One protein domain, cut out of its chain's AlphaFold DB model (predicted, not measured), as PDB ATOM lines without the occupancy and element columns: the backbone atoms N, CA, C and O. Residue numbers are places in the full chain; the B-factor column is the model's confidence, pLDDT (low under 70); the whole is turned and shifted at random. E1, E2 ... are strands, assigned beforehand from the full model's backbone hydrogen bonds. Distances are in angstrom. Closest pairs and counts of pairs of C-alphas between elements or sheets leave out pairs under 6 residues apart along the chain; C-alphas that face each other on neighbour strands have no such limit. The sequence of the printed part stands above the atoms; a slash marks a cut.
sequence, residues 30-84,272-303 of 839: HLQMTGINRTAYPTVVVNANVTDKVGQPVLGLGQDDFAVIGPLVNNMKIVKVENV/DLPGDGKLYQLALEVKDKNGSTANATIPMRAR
ATOM      1  N   HIS A  30     -39.057  -9.177  79.984       91.19
ATOM      2  CA  HIS A  30     -39.346 -10.267  80.906       91.19
ATOM      3  C   HIS A  30     -40.142  -9.726  82.096       91.19
ATOM      4  O   HIS A  30     -39.762  -8.714  82.683       91.19
ATOM      5  N   LEU A  31     -41.229 -10.412  82.459       92.38
ATOM      6  CA  LEU A  31     -42.009 -10.154  83.670       92.38
ATOM      7  C   LEU A  31     -41.665 -11.219  84.715       92.38
ATOM      8  O   LEU A  31     -41.688 -12.411  84.414       92.38
ATOM      9  N   GLN A  32     -41.393 -10.803  85.948       88.69
ATOM     10  CA  GLN A  32     -41.174 -11.704  87.078       88.69
ATOM     11  C   GLN A  32     -41.962 -11.194  88.281       88.69
ATOM     12  O   GLN A  32     -41.632 -10.154  88.844       88.69
ATOM     13  N   MET A  33     -42.984 -11.933  88.713       88.56
ATOM     14  CA  MET A  33     -43.589 -11.705  90.027       88.56
ATOM     15  C   MET A  33     -42.621 -12.206  91.110       88.56
ATOM     16  O   MET A  33     -42.060 -13.288  90.973       88.56
ATOM     17  N   THR A  34     -42.405 -11.398  92.147       79.00
ATOM     18  CA  THR A  34     -41.356 -11.572  93.181       79.00
ATOM     19  C   THR A  34     -41.903 -11.695  94.606       79.00
ATOM     20  O   THR A  34     -41.148 -11.751  95.574       79.00
ATOM     21  N   GLY A  35     -43.226 -11.672  94.749       77.75
ATOM     22  CA  GLY A  35     -43.917 -11.783  96.023       77.75
ATOM     23  C   GLY A  35     -45.384 -11.394  95.885       77.75
ATOM     24  O   GLY A  35     -45.748 -10.581  95.030       77.75
ATOM     25  N   ILE A  36     -46.223 -11.981  96.734       82.88
ATOM     26  CA  ILE A  36     -47.663 -11.733  96.769       82.88
ATOM     27  C   ILE A  36     -48.126 -11.557  98.215       82.88
ATOM     28  O   ILE A  36     -48.024 -12.463  99.042       82.88
ATOM     29  N   ASN A  37     -48.618 -10.363  98.528       79.81
ATOM     30  CA  ASN A  37     -49.182 -10.026  99.822       79.81
ATOM     31  C   ASN A  37     -50.713 -10.013  99.725       79.81
ATOM     32  O   ASN A  37     -51.303  -9.406  98.833       79.81
ATOM     33  N   ARG A  38     -51.350 -10.717 100.657       83.00
ATOM     34  CA  ARG A  38     -52.792 -10.983 100.715       83.00
ATOM     35  C   ARG A  38     -53.361 -10.748 102.118       83.00
ATOM     36  O   ARG A  38     -54.439 -11.245 102.423       83.00
ATOM     37  N   THR A  39     -52.652 -10.020 102.988       77.81
ATOM     38  CA  THR A  39     -53.137  -9.706 104.347       77.81
ATOM     39  C   THR A  39     -54.354  -8.779 104.334       77.81
ATOM     40  O   THR A  39     -55.222  -8.922 105.184       77.81
ATOM     41  N   ALA A  40     -54.453  -7.886 103.343       80.31
ATOM     42  CA  ALA A  40     -55.544  -6.921 103.168       80.31
ATOM     43  C   ALA A  40     -56.697  -7.431 102.270       80.31
ATOM     44  O   ALA A  40     -57.369  -6.636 101.609       80.31
ATOM     45  N   TYR A  41     -56.902  -8.753 102.206       82.56
ATOM     46  CA  TYR A  41     -57.924  -9.405 101.373       82.56
ATOM     47  C   TYR A  41     -59.320  -8.782 101.603       82.56
ATOM     48  O   TYR A  41     -59.687  -8.594 102.762       82.56
ATOM     49  N   PRO A  42     -60.111  -8.441 100.563       90.75
ATOM     50  CA  PRO A  42     -59.986  -8.799  99.140       90.75
ATOM     51  C   PRO A  42     -58.962  -7.995  98.316       90.75
ATOM     52  O   PRO A  42     -58.892  -8.168  97.099       90.75
ATOM     53  N   THR A  43     -58.160  -7.124  98.932       91.50
ATOM     54  CA  THR A  43     -57.015  -6.495  98.255       91.50
ATOM     55  C   THR A  43     -55.813  -7.440  98.258       91.50
ATOM     56  O   THR A  43     -55.435  -7.989  99.295       91.50
ATOM     57  N   VAL A  44     -55.189  -7.610  97.095       90.62
ATOM     58  CA  VAL A  44     -53.970  -8.399  96.889       90.62
ATOM     59  C   VAL A  44     -52.918  -7.493  96.261       90.62
ATOM     60  O   VAL A  44     -53.191  -6.821  95.271       90.62
ATOM     61  N   VAL A  45     -51.712  -7.465  96.820       89.25
ATOM     62  CA  VAL A  45     -50.585  -6.677  96.307       89.25
ATOM     63  C   VAL A  45     -49.527  -7.628  95.763       89.25
ATOM     64  O   VAL A  45     -49.019  -8.482  96.487       89.25
ATOM     65  N   VAL A  46     -49.188  -7.478  94.487       89.94
ATOM     66  CA  VAL A  46     -48.145  -8.248  93.803       89.94
ATOM     67  C   VAL A  46     -46.950  -7.341  93.538       89.94
ATOM     68  O   VAL A  46     -47.094  -6.286  92.923       89.94
ATOM     69  N   ASN A  47     -45.764  -7.776  93.957       86.94
ATOM     70  CA  ASN A  47     -44.506  -7.123  93.597       86.94
ATOM     71  C   ASN A  47     -43.971  -7.767  92.313       86.94
ATOM     72  O   ASN A  47     -43.820  -8.991  92.260       86.94
ATOM     73  N   ALA A  48     -43.640  -6.981  91.289       89.94
ATOM     74  CA  ALA A  48     -43.142  -7.502  90.016       89.94
ATOM     75  C   ALA A  48     -41.930  -6.730  89.479       89.94
ATOM     76  O   ALA A  48     -41.907  -5.503  89.489       89.94
ATOM     77  N   ASN A  49     -40.941  -7.445  88.947       88.25
ATOM     78  CA  ASN A  49     -39.895  -6.876  88.105       88.25
ATOM     79  C   ASN A  49     -40.351  -6.907  86.643       88.25
ATOM     80  O   ASN A  49     -40.909  -7.912  86.194       88.25
ATOM     81  N   VAL A  50     -40.028  -5.858  85.885       90.88
ATOM     82  CA  VAL A  50     -40.040  -5.890  84.417       90.88
ATOM     83  C   VAL A  50     -38.647  -5.504  83.941       90.88
ATOM     84  O   VAL A  50     -38.161  -4.436  84.310       90.88
ATOM     85  N   THR A  51     -37.991  -6.354  83.153       89.56
ATOM     86  CA  THR A  51     -36.642  -6.098  82.615       89.56
ATOM     87  C   THR A  51     -36.581  -6.314  81.109       89.56
ATOM     88  O   THR A  51     -37.387  -7.058  80.564       89.56
ATOM     89  N   ASP A  52     -35.620  -5.697  80.429       88.56
ATOM     90  CA  ASP A  52     -35.344  -5.926  79.005       88.56
ATOM     91  C   ASP A  52     -34.512  -7.207  78.746       88.56
ATOM     92  O   ASP A  52     -34.129  -7.924  79.680       88.56
ATOM     93  N   LYS A  53     -34.188  -7.481  77.468       84.88
ATOM     94  CA  LYS A  53     -33.295  -8.585  77.038       84.88
ATOM     95  C   LYS A  53     -31.887  -8.564  77.677       84.88
ATOM     96  O   LYS A  53     -31.160  -9.545  77.531       84.88
ATOM     97  N   VAL A  54     -31.467  -7.478  78.335       82.81
ATOM     98  CA  VAL A  54     -30.148  -7.323  78.988       82.81
ATOM     99  C   VAL A  54     -30.258  -7.057  80.500       82.81
ATOM    100  O   VAL A  54     -29.315  -6.569  81.131       82.81
ATOM    101  N   GLY A  55     -31.400  -7.410  81.102       78.12
ATOM    102  CA  GLY A  55     -31.625  -7.368  82.548       78.12
ATOM    103  C   GLY A  55     -31.713  -5.960  83.144       78.12
ATOM    104  O   GLY A  55     -31.629  -5.813  84.365       78.12
ATOM    105  N   GLN A  56     -31.863  -4.911  82.329       81.75
ATOM    106  CA  GLN A  56     -32.122  -3.565  82.840       81.75
ATOM    107  C   GLN A  56     -33.618  -3.398  83.131       81.75
ATOM    108  O   GLN A  56     -34.437  -3.849  82.329       81.75
ATOM    109  N   PRO A  57     -34.010  -2.754  84.246       84.19
ATOM    110  CA  PRO A  57     -35.418  -2.516  84.535       84.19
ATOM    111  C   PRO A  57     -36.093  -1.626  83.489       84.19
ATOM    112  O   PRO A  57     -35.582  -0.559  83.145       84.19
ATOM    113  N   VAL A  58     -37.272  -2.043  83.029       87.75
ATOM    114  CA  VAL A  58     -38.154  -1.239  82.176       87.75
ATOM    115  C   VAL A  58     -38.963  -0.321  83.083       87.75
ATOM    116  O   VAL A  58     -39.668  -0.796  83.973       87.75
ATOM    117  N   LEU A  59     -38.854   0.989  82.875       84.62
ATOM    118  CA  LEU A  59     -39.437   2.024  83.736       84.62
ATOM    119  C   LEU A  59     -40.635   2.715  83.072       84.62
ATOM    120  O   LEU A  59     -40.788   2.678  81.852       84.62
ATOM    121  N   GLY A  60     -41.460   3.398  83.872       83.62
ATOM    122  CA  GLY A  60     -42.545   4.246  83.362       83.62
ATOM    123  C   GLY A  60     -43.756   3.491  82.804       83.62
ATOM    124  O   GLY A  60     -44.501   4.046  81.992       83.62
ATOM    125  N   LEU A  61     -43.961   2.237  83.217       89.56
ATOM    126  CA  LEU A  61     -45.213   1.516  82.981       89.56
ATOM    127  C   LEU A  61     -46.250   1.915  84.052       89.56
ATOM    128  O   LEU A  61     -45.911   2.139  85.214       89.56
ATOM    129  N   GLY A  62     -47.509   2.037  83.654       90.12
ATOM    130  CA  GLY A  62     -48.655   2.377  84.492       90.12
ATOM    131  C   GLY A  62     -49.738   1.302  84.421       90.12
ATOM    132  O   GLY A  62     -49.517   0.209  83.912       90.12
ATOM    133  N   GLN A  63     -50.928   1.605  84.938       92.69
ATOM    134  CA  GLN A  63     -52.000   0.616  85.099       92.69
ATOM    135  C   GLN A  63     -52.462  -0.023  83.780       92.69
ATOM    136  O   GLN A  63     -52.641  -1.235  83.741       92.69
ATOM    137  N   ASP A  64     -52.578   0.760  82.704       93.94
ATOM    138  CA  ASP A  64     -53.023   0.278  81.386       93.94
ATOM    139  C   ASP A  64     -51.981  -0.596  80.657       93.94
ATOM    140  O   ASP A  64     -52.296  -1.233  79.652       93.94
ATOM    141  N   ASP A  65     -50.737  -0.632  81.148       95.25
ATOM    142  CA  ASP A  65     -49.667  -1.479  80.609       95.25
ATOM    143  C   ASP A  65     -49.686  -2.904  81.200       95.25
ATOM    144  O   ASP A  65     -48.931  -3.758  80.737       95.25
ATOM    145  N   PHE A  66     -50.527  -3.181  82.207       96.75
ATOM    146  CA  PHE A  66     -50.654  -4.493  82.854       96.75
ATOM    147  C   PHE A  66     -52.083  -5.045  82.759       96.75
ATOM    148  O   PHE A  66     -53.064  -4.315  82.889       96.75
ATOM    149  N   ALA A  67     -52.212  -6.365  82.618       96.88
ATOM    150  CA  ALA A  67     -53.497  -7.060  82.596       96.88
ATOM    151  C   ALA A  67     -53.470  -8.345  83.435       96.88
ATOM    152  O   ALA A  67     -52.460  -9.047  83.488       96.88
ATOM    153  N   VAL A  68     -54.606  -8.695  84.048       97.00
ATOM    154  CA  VAL A  68     -54.842 -10.068  84.527       97.00
ATOM    155  C   VAL A  68     -55.214 -10.923  83.323       97.00
ATOM    156  O   VAL A  68     -56.080 -10.539  82.539       97.00
ATOM    157  N   ILE A  69     -54.586 -12.087  83.186       96.50
ATOM    158  CA  ILE A  69     -54.855 -13.037  82.103       96.50
ATOM    159  C   ILE A  69     -55.172 -14.432  82.659       96.50
ATOM    160  O   ILE A  69     -55.056 -14.700  83.856       96.50
ATOM    161  N   GLY A  70     -55.580 -15.348  81.779       94.19
ATOM    162  CA  GLY A  70     -55.882 -16.726  82.166       94.19
ATOM    163  C   GLY A  70     -57.135 -16.843  83.053       94.19
ATOM    164  O   GLY A  70     -58.052 -16.031  82.924       94.19
ATOM    165  N   PRO A  71     -57.213 -17.856  83.942       92.12
ATOM    166  CA  PRO A  71     -58.451 -18.197  84.652       92.12
ATOM    167  C   PRO A  71     -59.037 -17.088  85.534       92.12
ATOM    168  O   PRO A  71     -60.245 -17.069  85.746       92.12
ATOM    169  N   LEU A  72     -58.207 -16.173  86.048       94.44
ATOM    170  CA  LEU A  72     -58.629 -15.157  87.023       94.44
ATOM    171  C   LEU A  72     -59.049 -13.816  86.404       94.44
ATOM    172  O   LEU A  72     -59.403 -12.905  87.148       94.44
ATOM    173  N   VAL A  73     -59.062 -13.681  85.072       95.00
ATOM    174  CA  VAL A  73     -59.377 -12.418  84.365       95.00
ATOM    175  C   VAL A  73     -60.735 -11.802  84.746       95.00
ATOM    176  O   VAL A  73     -60.888 -10.584  84.737       95.00
ATOM    177  N   ASN A  74     -61.715 -12.628  85.126       94.31
ATOM    178  CA  ASN A  74     -63.029 -12.159  85.577       94.31
ATOM    179  C   ASN A  74     -63.088 -11.880  87.091       94.31
ATOM    180  O   ASN A  74     -63.941 -11.111  87.527       94.31
ATOM    181  N   ASN A  75     -62.186 -12.489  87.869       94.25
ATOM    182  CA  ASN A  75     -62.224 -12.552  89.334       94.25
ATOM    183  C   ASN A  75     -61.167 -11.685  90.032       94.25
ATOM    184  O   ASN A  75     -61.168 -11.560  91.258       94.25
ATOM    185  N   MET A  76     -60.236 -11.094  89.282       95.31
ATOM    186  CA  MET A  76     -59.248 -10.144  89.791       95.31
ATOM    187  C   MET A  76     -59.147  -8.934  88.869       95.31
ATOM    188  O   MET A  76     -59.124  -9.075  87.647       95.31
ATOM    189  N   LYS A  77     -59.060  -7.735  89.449       95.62
ATOM    190  CA  LYS A  77     -58.932  -6.475  88.707       95.62
ATOM    191  C   LYS A  77     -57.784  -5.659  89.270       95.62
ATOM    192  O   LYS A  77     -57.746  -5.412  90.472       95.62
ATOM    193  N   ILE A  78     -56.865  -5.226  88.411       96.31
ATOM    194  CA  ILE A  78     -55.804  -4.289  88.793       96.31
ATOM    195  C   ILE A  78     -56.460  -2.929  89.054       96.31
ATOM    196  O   ILE A  78     -57.104  -2.369  88.165       96.31
ATOM    197  N   VAL A  79     -56.305  -2.412  90.271       95.00
ATOM    198  CA  VAL A  79     -56.856  -1.119  90.712       95.00
ATOM    199  C   VAL A  79     -55.802  -0.020  90.811       95.00
ATOM    200  O   VAL A  79     -56.166   1.152  90.822       95.00
ATOM    201  N   LYS A  80     -54.514  -0.381  90.884       91.50
ATOM    202  CA  LYS A  80     -53.385   0.557  90.924       91.50
ATOM    203  C   LYS A  80     -52.101  -0.141  90.469       91.50
ATOM    204  O   LYS A  80     -51.886  -1.301  90.819       91.50
ATOM    205  N   VAL A  81     -51.236   0.573  89.754       90.00
ATOM    206  CA  VAL A  81     -49.843   0.173  89.497       90.00
ATOM    207  C   VAL A  81     -48.938   1.344  89.854       90.00
ATOM    208  O   VAL A  81     -49.194   2.467  89.428       90.00
ATOM    209  N   GLU A  82     -47.891   1.079  90.627       85.31
ATOM    210  CA  GLU A  82     -46.888   2.070  91.031       85.31
ATOM    211  C   GLU A  82     -45.490   1.556  90.686       85.31
ATOM    212  O   GLU A  82     -45.226   0.364  90.849       85.31
ATOM    213  N   ASN A  83     -44.589   2.433  90.239       76.38
ATOM    214  CA  ASN A  83     -43.187   2.088  90.004       76.38
ATOM    215  C   ASN A  83     -42.267   2.883  90.933       76.38
ATOM    216  O   ASN A  83     -42.452   4.077  91.144       76.38
ATOM    217  N   VAL A  84     -41.269   2.198  91.480       62.84
ATOM    218  CA  VAL A  84     -40.468   2.661  92.624       62.84
ATOM    219  C   VAL A  84     -39.373   3.684  92.257       62.84
ATOM    220  O   VAL A  84     -38.655   4.168  93.127       62.84
ATOM    221  N   ASP A 272     -62.875 -10.980  93.894       92.81
ATOM    222  CA  ASP A 272     -64.130 -11.559  94.392       92.81
ATOM    223  C   ASP A 272     -64.017 -13.069  94.688       92.81
ATOM    224  O   ASP A 272     -65.021 -13.720  94.985       92.81
ATOM    225  N   LEU A 273     -62.803 -13.635  94.605       91.44
ATOM    226  CA  LEU A 273     -62.560 -15.049  94.878       91.44
ATOM    227  C   LEU A 273     -63.040 -15.427  96.291       91.44
ATOM    228  O   LEU A 273     -62.855 -14.661  97.242       91.44
ATOM    229  N   PRO A 274     -63.629 -16.625  96.464       87.88
ATOM    230  CA  PRO A 274     -64.006 -17.097  97.784       87.88
ATOM    231  C   PRO A 274     -62.742 -17.288  98.625       87.88
ATOM    232  O   PRO A 274     -61.788 -17.941  98.202       87.88
ATOM    233  N   GLY A 275     -62.743 -16.745  99.840       86.06
ATOM    234  CA  GLY A 275     -61.661 -16.940 100.800       86.06
ATOM    235  C   GLY A 275     -61.701 -18.332 101.437       86.06
ATOM    236  O   GLY A 275     -61.973 -18.479 102.626       86.06
ATOM    237  N   ASP A 276     -61.496 -19.357 100.612       87.19
ATOM    238  CA  ASP A 276     -61.727 -20.775 100.910       87.19
ATOM    239  C   ASP A 276     -60.437 -21.589 101.112       87.19
ATOM    240  O   ASP A 276     -60.469 -22.817 101.199       87.19
ATOM    241  N   GLY A 277     -59.288 -20.911 101.151       86.62
ATOM    242  CA  GLY A 277     -57.980 -21.528 101.342       86.62
ATOM    243  C   GLY A 277     -57.426 -22.296 100.136       86.62
ATOM    244  O   GLY A 277     -56.342 -22.869 100.278       86.62
ATOM    245  N   LYS A 278     -58.099 -22.321  98.974       89.75
ATOM    246  CA  LYS A 278     -57.607 -23.017  97.770       89.75
ATOM    247  C   LYS A 278     -56.461 -22.273  97.082       89.75
ATOM    248  O   LYS A 278     -56.305 -21.059  97.208       89.75
ATOM    249  N   LEU A 279     -55.670 -23.025  96.315       88.44
ATOM    250  CA  LEU A 279     -54.649 -22.500  95.407       88.44
ATOM    251  C   LEU A 279     -55.261 -22.148  94.045       88.44
ATOM    252  O   LEU A 279     -55.902 -22.981  93.405       88.44
ATOM    253  N   TYR A 280     -54.996 -20.928  93.593       91.25
ATOM    254  CA  TYR A 280     -55.367 -20.376  92.295       91.25
ATOM    255  C   TYR A 280     -54.106 -19.956  91.534       91.25
ATOM    256  O   TYR A 280     -53.129 -19.527  92.143       91.25
ATOM    257  N   GLN A 281     -54.117 -20.034  90.203       91.81
ATOM    258  CA  GLN A 281     -53.007 -19.554  89.374       91.81
ATOM    259  C   GLN A 281     -53.290 -18.117  88.928       91.81
ATOM    260  O   GLN A 281     -54.093 -17.898  88.018       91.81
ATOM    261  N   LEU A 282     -52.639 -17.141  89.562       94.00
ATOM    262  CA  LEU A 282     -52.668 -15.751  89.113       94.00
ATOM    263  C   LEU A 282     -51.663 -15.585  87.977       94.00
ATOM    264  O   LEU A 282     -50.466 -15.779  88.173       94.00
ATOM    265  N   ALA A 283     -52.149 -15.214  86.797       96.06
ATOM    266  CA  ALA A 283     -51.316 -14.865  85.661       96.06
ATOM    267  C   ALA A 283     -51.481 -13.379  85.322       96.06
ATOM    268  O   ALA A 283     -52.601 -12.871  85.233       96.06
ATOM    269  N   LEU A 284     -50.353 -12.694  85.140       96.81
ATOM    270  CA  LEU A 284     -50.292 -11.296  84.722       96.81
ATOM    271  C   LEU A 284     -49.579 -11.202  83.375       96.81
ATOM    272  O   LEU A 284     -48.591 -11.900  83.149       96.81
ATOM    273  N   GLU A 285     -50.062 -10.313  82.515       96.75
ATOM    274  CA  GLU A 285     -49.356  -9.825  81.333       96.75
ATOM    275  C   GLU A 285     -48.914  -8.376  81.567       96.75
ATOM    276  O   GLU A 285     -49.603  -7.606  82.238       96.75
ATOM    277  N   VAL A 286     -47.763  -8.014  81.005       96.38
ATOM    278  CA  VAL A 286     -47.279  -6.639  80.887       96.38
ATOM    279  C   VAL A 286     -46.938  -6.339  79.433       96.38
ATOM    280  O   VAL A 286     -46.475  -7.220  78.701       96.38
ATOM    281  N   LYS A 287     -47.128  -5.084  79.031       95.19
ATOM    282  CA  LYS A 287     -46.792  -4.552  77.716       95.19
ATOM    283  C   LYS A 287     -45.878  -3.334  77.849       95.19
ATOM    284  O   LYS A 287     -46.176  -2.429  78.618       95.19
ATOM    285  N   ASP A 288     -44.768  -3.283  77.113       91.06
ATOM    286  CA  ASP A 288     -43.919  -2.085  77.088       91.06
ATOM    287  C   ASP A 288     -44.460  -0.999  76.138       91.06
ATOM    288  O   ASP A 288     -45.369  -1.211  75.328       91.06
ATOM    289  N   LYS A 289     -43.840   0.185  76.192       86.81
ATOM    290  CA  LYS A 289     -44.170   1.322  75.317       86.81
ATOM    291  C   LYS A 289     -43.841   1.093  73.832       86.81
ATOM    292  O   LYS A 289     -44.293   1.871  72.997       86.81
ATOM    293  N   ASN A 290     -43.102   0.034  73.495       86.88
ATOM    294  CA  ASN A 290     -42.803  -0.386  72.121       86.88
ATOM    295  C   ASN A 290     -43.827  -1.410  71.590       86.88
ATOM    296  O   ASN A 290     -43.839  -1.710  70.395       86.88
ATOM    297  N   GLY A 291     -44.695  -1.938  72.458       86.56
ATOM    298  CA  GLY A 291     -45.692  -2.958  72.150       86.56
ATOM    299  C   GLY A 291     -45.252  -4.400  72.429       86.56
ATOM    300  O   GLY A 291     -46.048  -5.307  72.180       86.56
ATOM    301  N   SER A 292     -44.044  -4.617  72.954       91.75
ATOM    302  CA  SER A 292     -43.550  -5.918  73.423       91.75
ATOM    303  C   SER A 292     -44.403  -6.414  74.587       91.75
ATOM    304  O   SER A 292     -44.711  -5.618  75.469       91.75
ATOM    305  N   THR A 293     -44.724  -7.708  74.659       94.00
ATOM    306  CA  THR A 293     -45.389  -8.294  75.835       94.00
ATOM    307  C   THR A 293     -44.537  -9.356  76.524       94.00
ATOM    308  O   THR A 293     -43.708 -10.024  75.903       94.00
ATOM    309  N   ALA A 294     -44.770  -9.519  77.825       94.75
ATOM    310  CA  ALA A 294     -44.349 -10.678  78.601       94.75
ATOM    311  C   ALA A 294     -45.422 -11.031  79.628       94.75
ATOM    312  O   ALA A 294     -46.177 -10.171  80.075       94.75
ATOM    313  N   ASN A 295     -45.461 -12.293  80.039       95.38
ATOM    314  CA  ASN A 295     -46.350 -12.758  81.091       95.38
ATOM    315  C   ASN A 295     -45.593 -13.564  82.147       95.38
ATOM    316  O   ASN A 295     -44.476 -14.034  81.927       95.38
ATOM    317  N   ALA A 296     -46.218 -13.686  83.312       92.69
ATOM    318  CA  ALA A 296     -45.762 -14.494  84.431       92.69
ATOM    319  C   ALA A 296     -46.974 -15.167  85.085       92.69
ATOM    320  O   ALA A 296     -48.107 -14.702  84.956       92.69
ATOM    321  N   THR A 297     -46.754 -16.261  85.812       92.00
ATOM    322  CA  THR A 297     -47.795 -16.941  86.600       92.00
ATOM    323  C   THR A 297     -47.257 -17.278  87.984       92.00
ATOM    324  O   THR A 297     -46.113 -17.712  88.109       92.00
ATOM    325  N   ILE A 298     -48.074 -17.064  89.014       87.88
ATOM    326  CA  ILE A 298     -47.753 -17.291  90.424       87.88
ATOM    327  C   ILE A 298     -48.901 -18.066  91.099       87.88
ATOM    328  O   ILE A 298     -50.071 -17.725  90.887       87.88
ATOM    329  N   PRO A 299     -48.613 -19.092  91.922       87.31
ATOM    330  CA  PRO A 299     -49.631 -19.710  92.758       87.31
ATOM    331  C   PRO A 299     -50.035 -18.752  93.885       87.31
ATOM    332  O   PRO A 299     -49.219 -18.346  94.709       87.31
ATOM    333  N   MET A 300     -51.318 -18.410  93.941       86.06
ATOM    334  CA  MET A 300     -51.936 -17.604  94.989       86.06
ATOM    335  C   MET A 300     -52.902 -18.471  95.791       86.06
ATOM    336  O   MET A 300     -53.913 -18.934  95.265       86.06
ATOM    337  N   ARG A 301     -52.648 -18.649  97.090       86.31
ATOM    338  CA  ARG A 301     -53.639 -19.237  97.999       86.31
ATOM    339  C   ARG A 301     -54.643 -18.170  98.449       86.31
ATOM    340  O   ARG A 301     -54.228 -17.163  99.026       86.31
ATOM    341  N   ALA A 302     -55.940 -18.386  98.232       87.44
ATOM    342  CA  ALA A 302     -56.988 -17.506  98.758       87.44
ATOM    343  C   ALA A 302     -56.915 -17.435 100.296       87.44
ATOM    344  O   ALA A 302     -56.579 -18.427 100.946       87.44
ATOM    345  N   ARG A 303     -57.172 -16.260 100.885       85.50
ATOM    346  CA  ARG A 303     -57.091 -16.073 102.342       85.50
ATOM    347  C   ARG A 303     -58.320 -16.677 103.014       85.50
ATOM    348  O   ARG A 303     -59.434 -16.362 102.609       85.50
TER     349      ARG A 303
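Overview. This is residues 30 to 84 and 272 to 303 of the 839 residues of the protein "VWA domain-containing protein" of Anaerolineae bacterium (UniProt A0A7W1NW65). The domain is a small elongated sandwich: a twisted sheet of three strands, E3, E5 and E6, faces a two-stranded hairpin, E1 and E2, with the strands of one sheet crossing those of the other. E4 is a bent strand at one side of the sandwich, beside E3 and near E2, while at the other side E1 comes close to E6. The printed part has 87 residues with six named strands, E1 to E6 in order along the chain, and no named helix; the class is all strand. Both sheets are antiparallel, the larger in the order E3, E5, E6. The whole is compact, with a radius of gyration of the C-alphas of 13.2 A, and spans 40 by 23 by 20 A.

Along the chain. In the larger sheet, E5 is residues 279 to 287, 26.4 A long, E6 is residues 293 to 301, 26.1 A, and E3 is residues 66 to 69. C-alpha 301, where E6 ends, is at (-53.639, -19.237, 97.999). In the other sheet, E1 is residues 30 to 37, 21.3 A, beginning with C-alpha 30 at (-39.346, -10.267, 80.906). E2, residues 43 to 52, is the longest strand by residues, 29.0 A. E4 is residues 76 to 83, 20.2 A, with C-alpha 76 at (-59.248, -10.144, 89.791).

Arrangement. E5 is the inner strand of the larger sheet. It forms a hairpin with E6, antiparallel at 160 degrees; N 282 and O 298 are within hydrogen-bond range at 2.9 A. On E3, antiparallel to E5 at 141 degrees, N 67 and O 285 are 2.9 A apart. This sheet is only just strongly twisted, with C-alphas up to 4.3 A off its best plane. E1 and E2 form the other hairpin, antiparallel at 156 degrees, with N 34 and O 47 at 2.8 A. The two sheets make a sandwich, two sheets face to face: the facing parts are 8.4 A centre to centre, and the strands of one are at 39 degrees to those of the other. The closest C-alphas of E1 and E6 are those of His 30 and Ala 294, 5.5 A apart. E4 pairs with no named strand and bends by 58 degrees at residue 79. Its closest C-alpha pair with E3 is Lys 77 and Val 68, 6.9 A. E2 and E4 are near each other; E4 and E6 are apart.

Size, cuts and confidence. The C-alphas farthest apart, those of Val 54 and Asp 276, are 40.7 A apart. Residues 85 to 271 are cut out, with 27.7 A between C-alphas 84 and 272. The link from E2 to E3, residues 53 to 65, is long. The mean pLDDT of the printed part is 89.2; residue 84 is under 70.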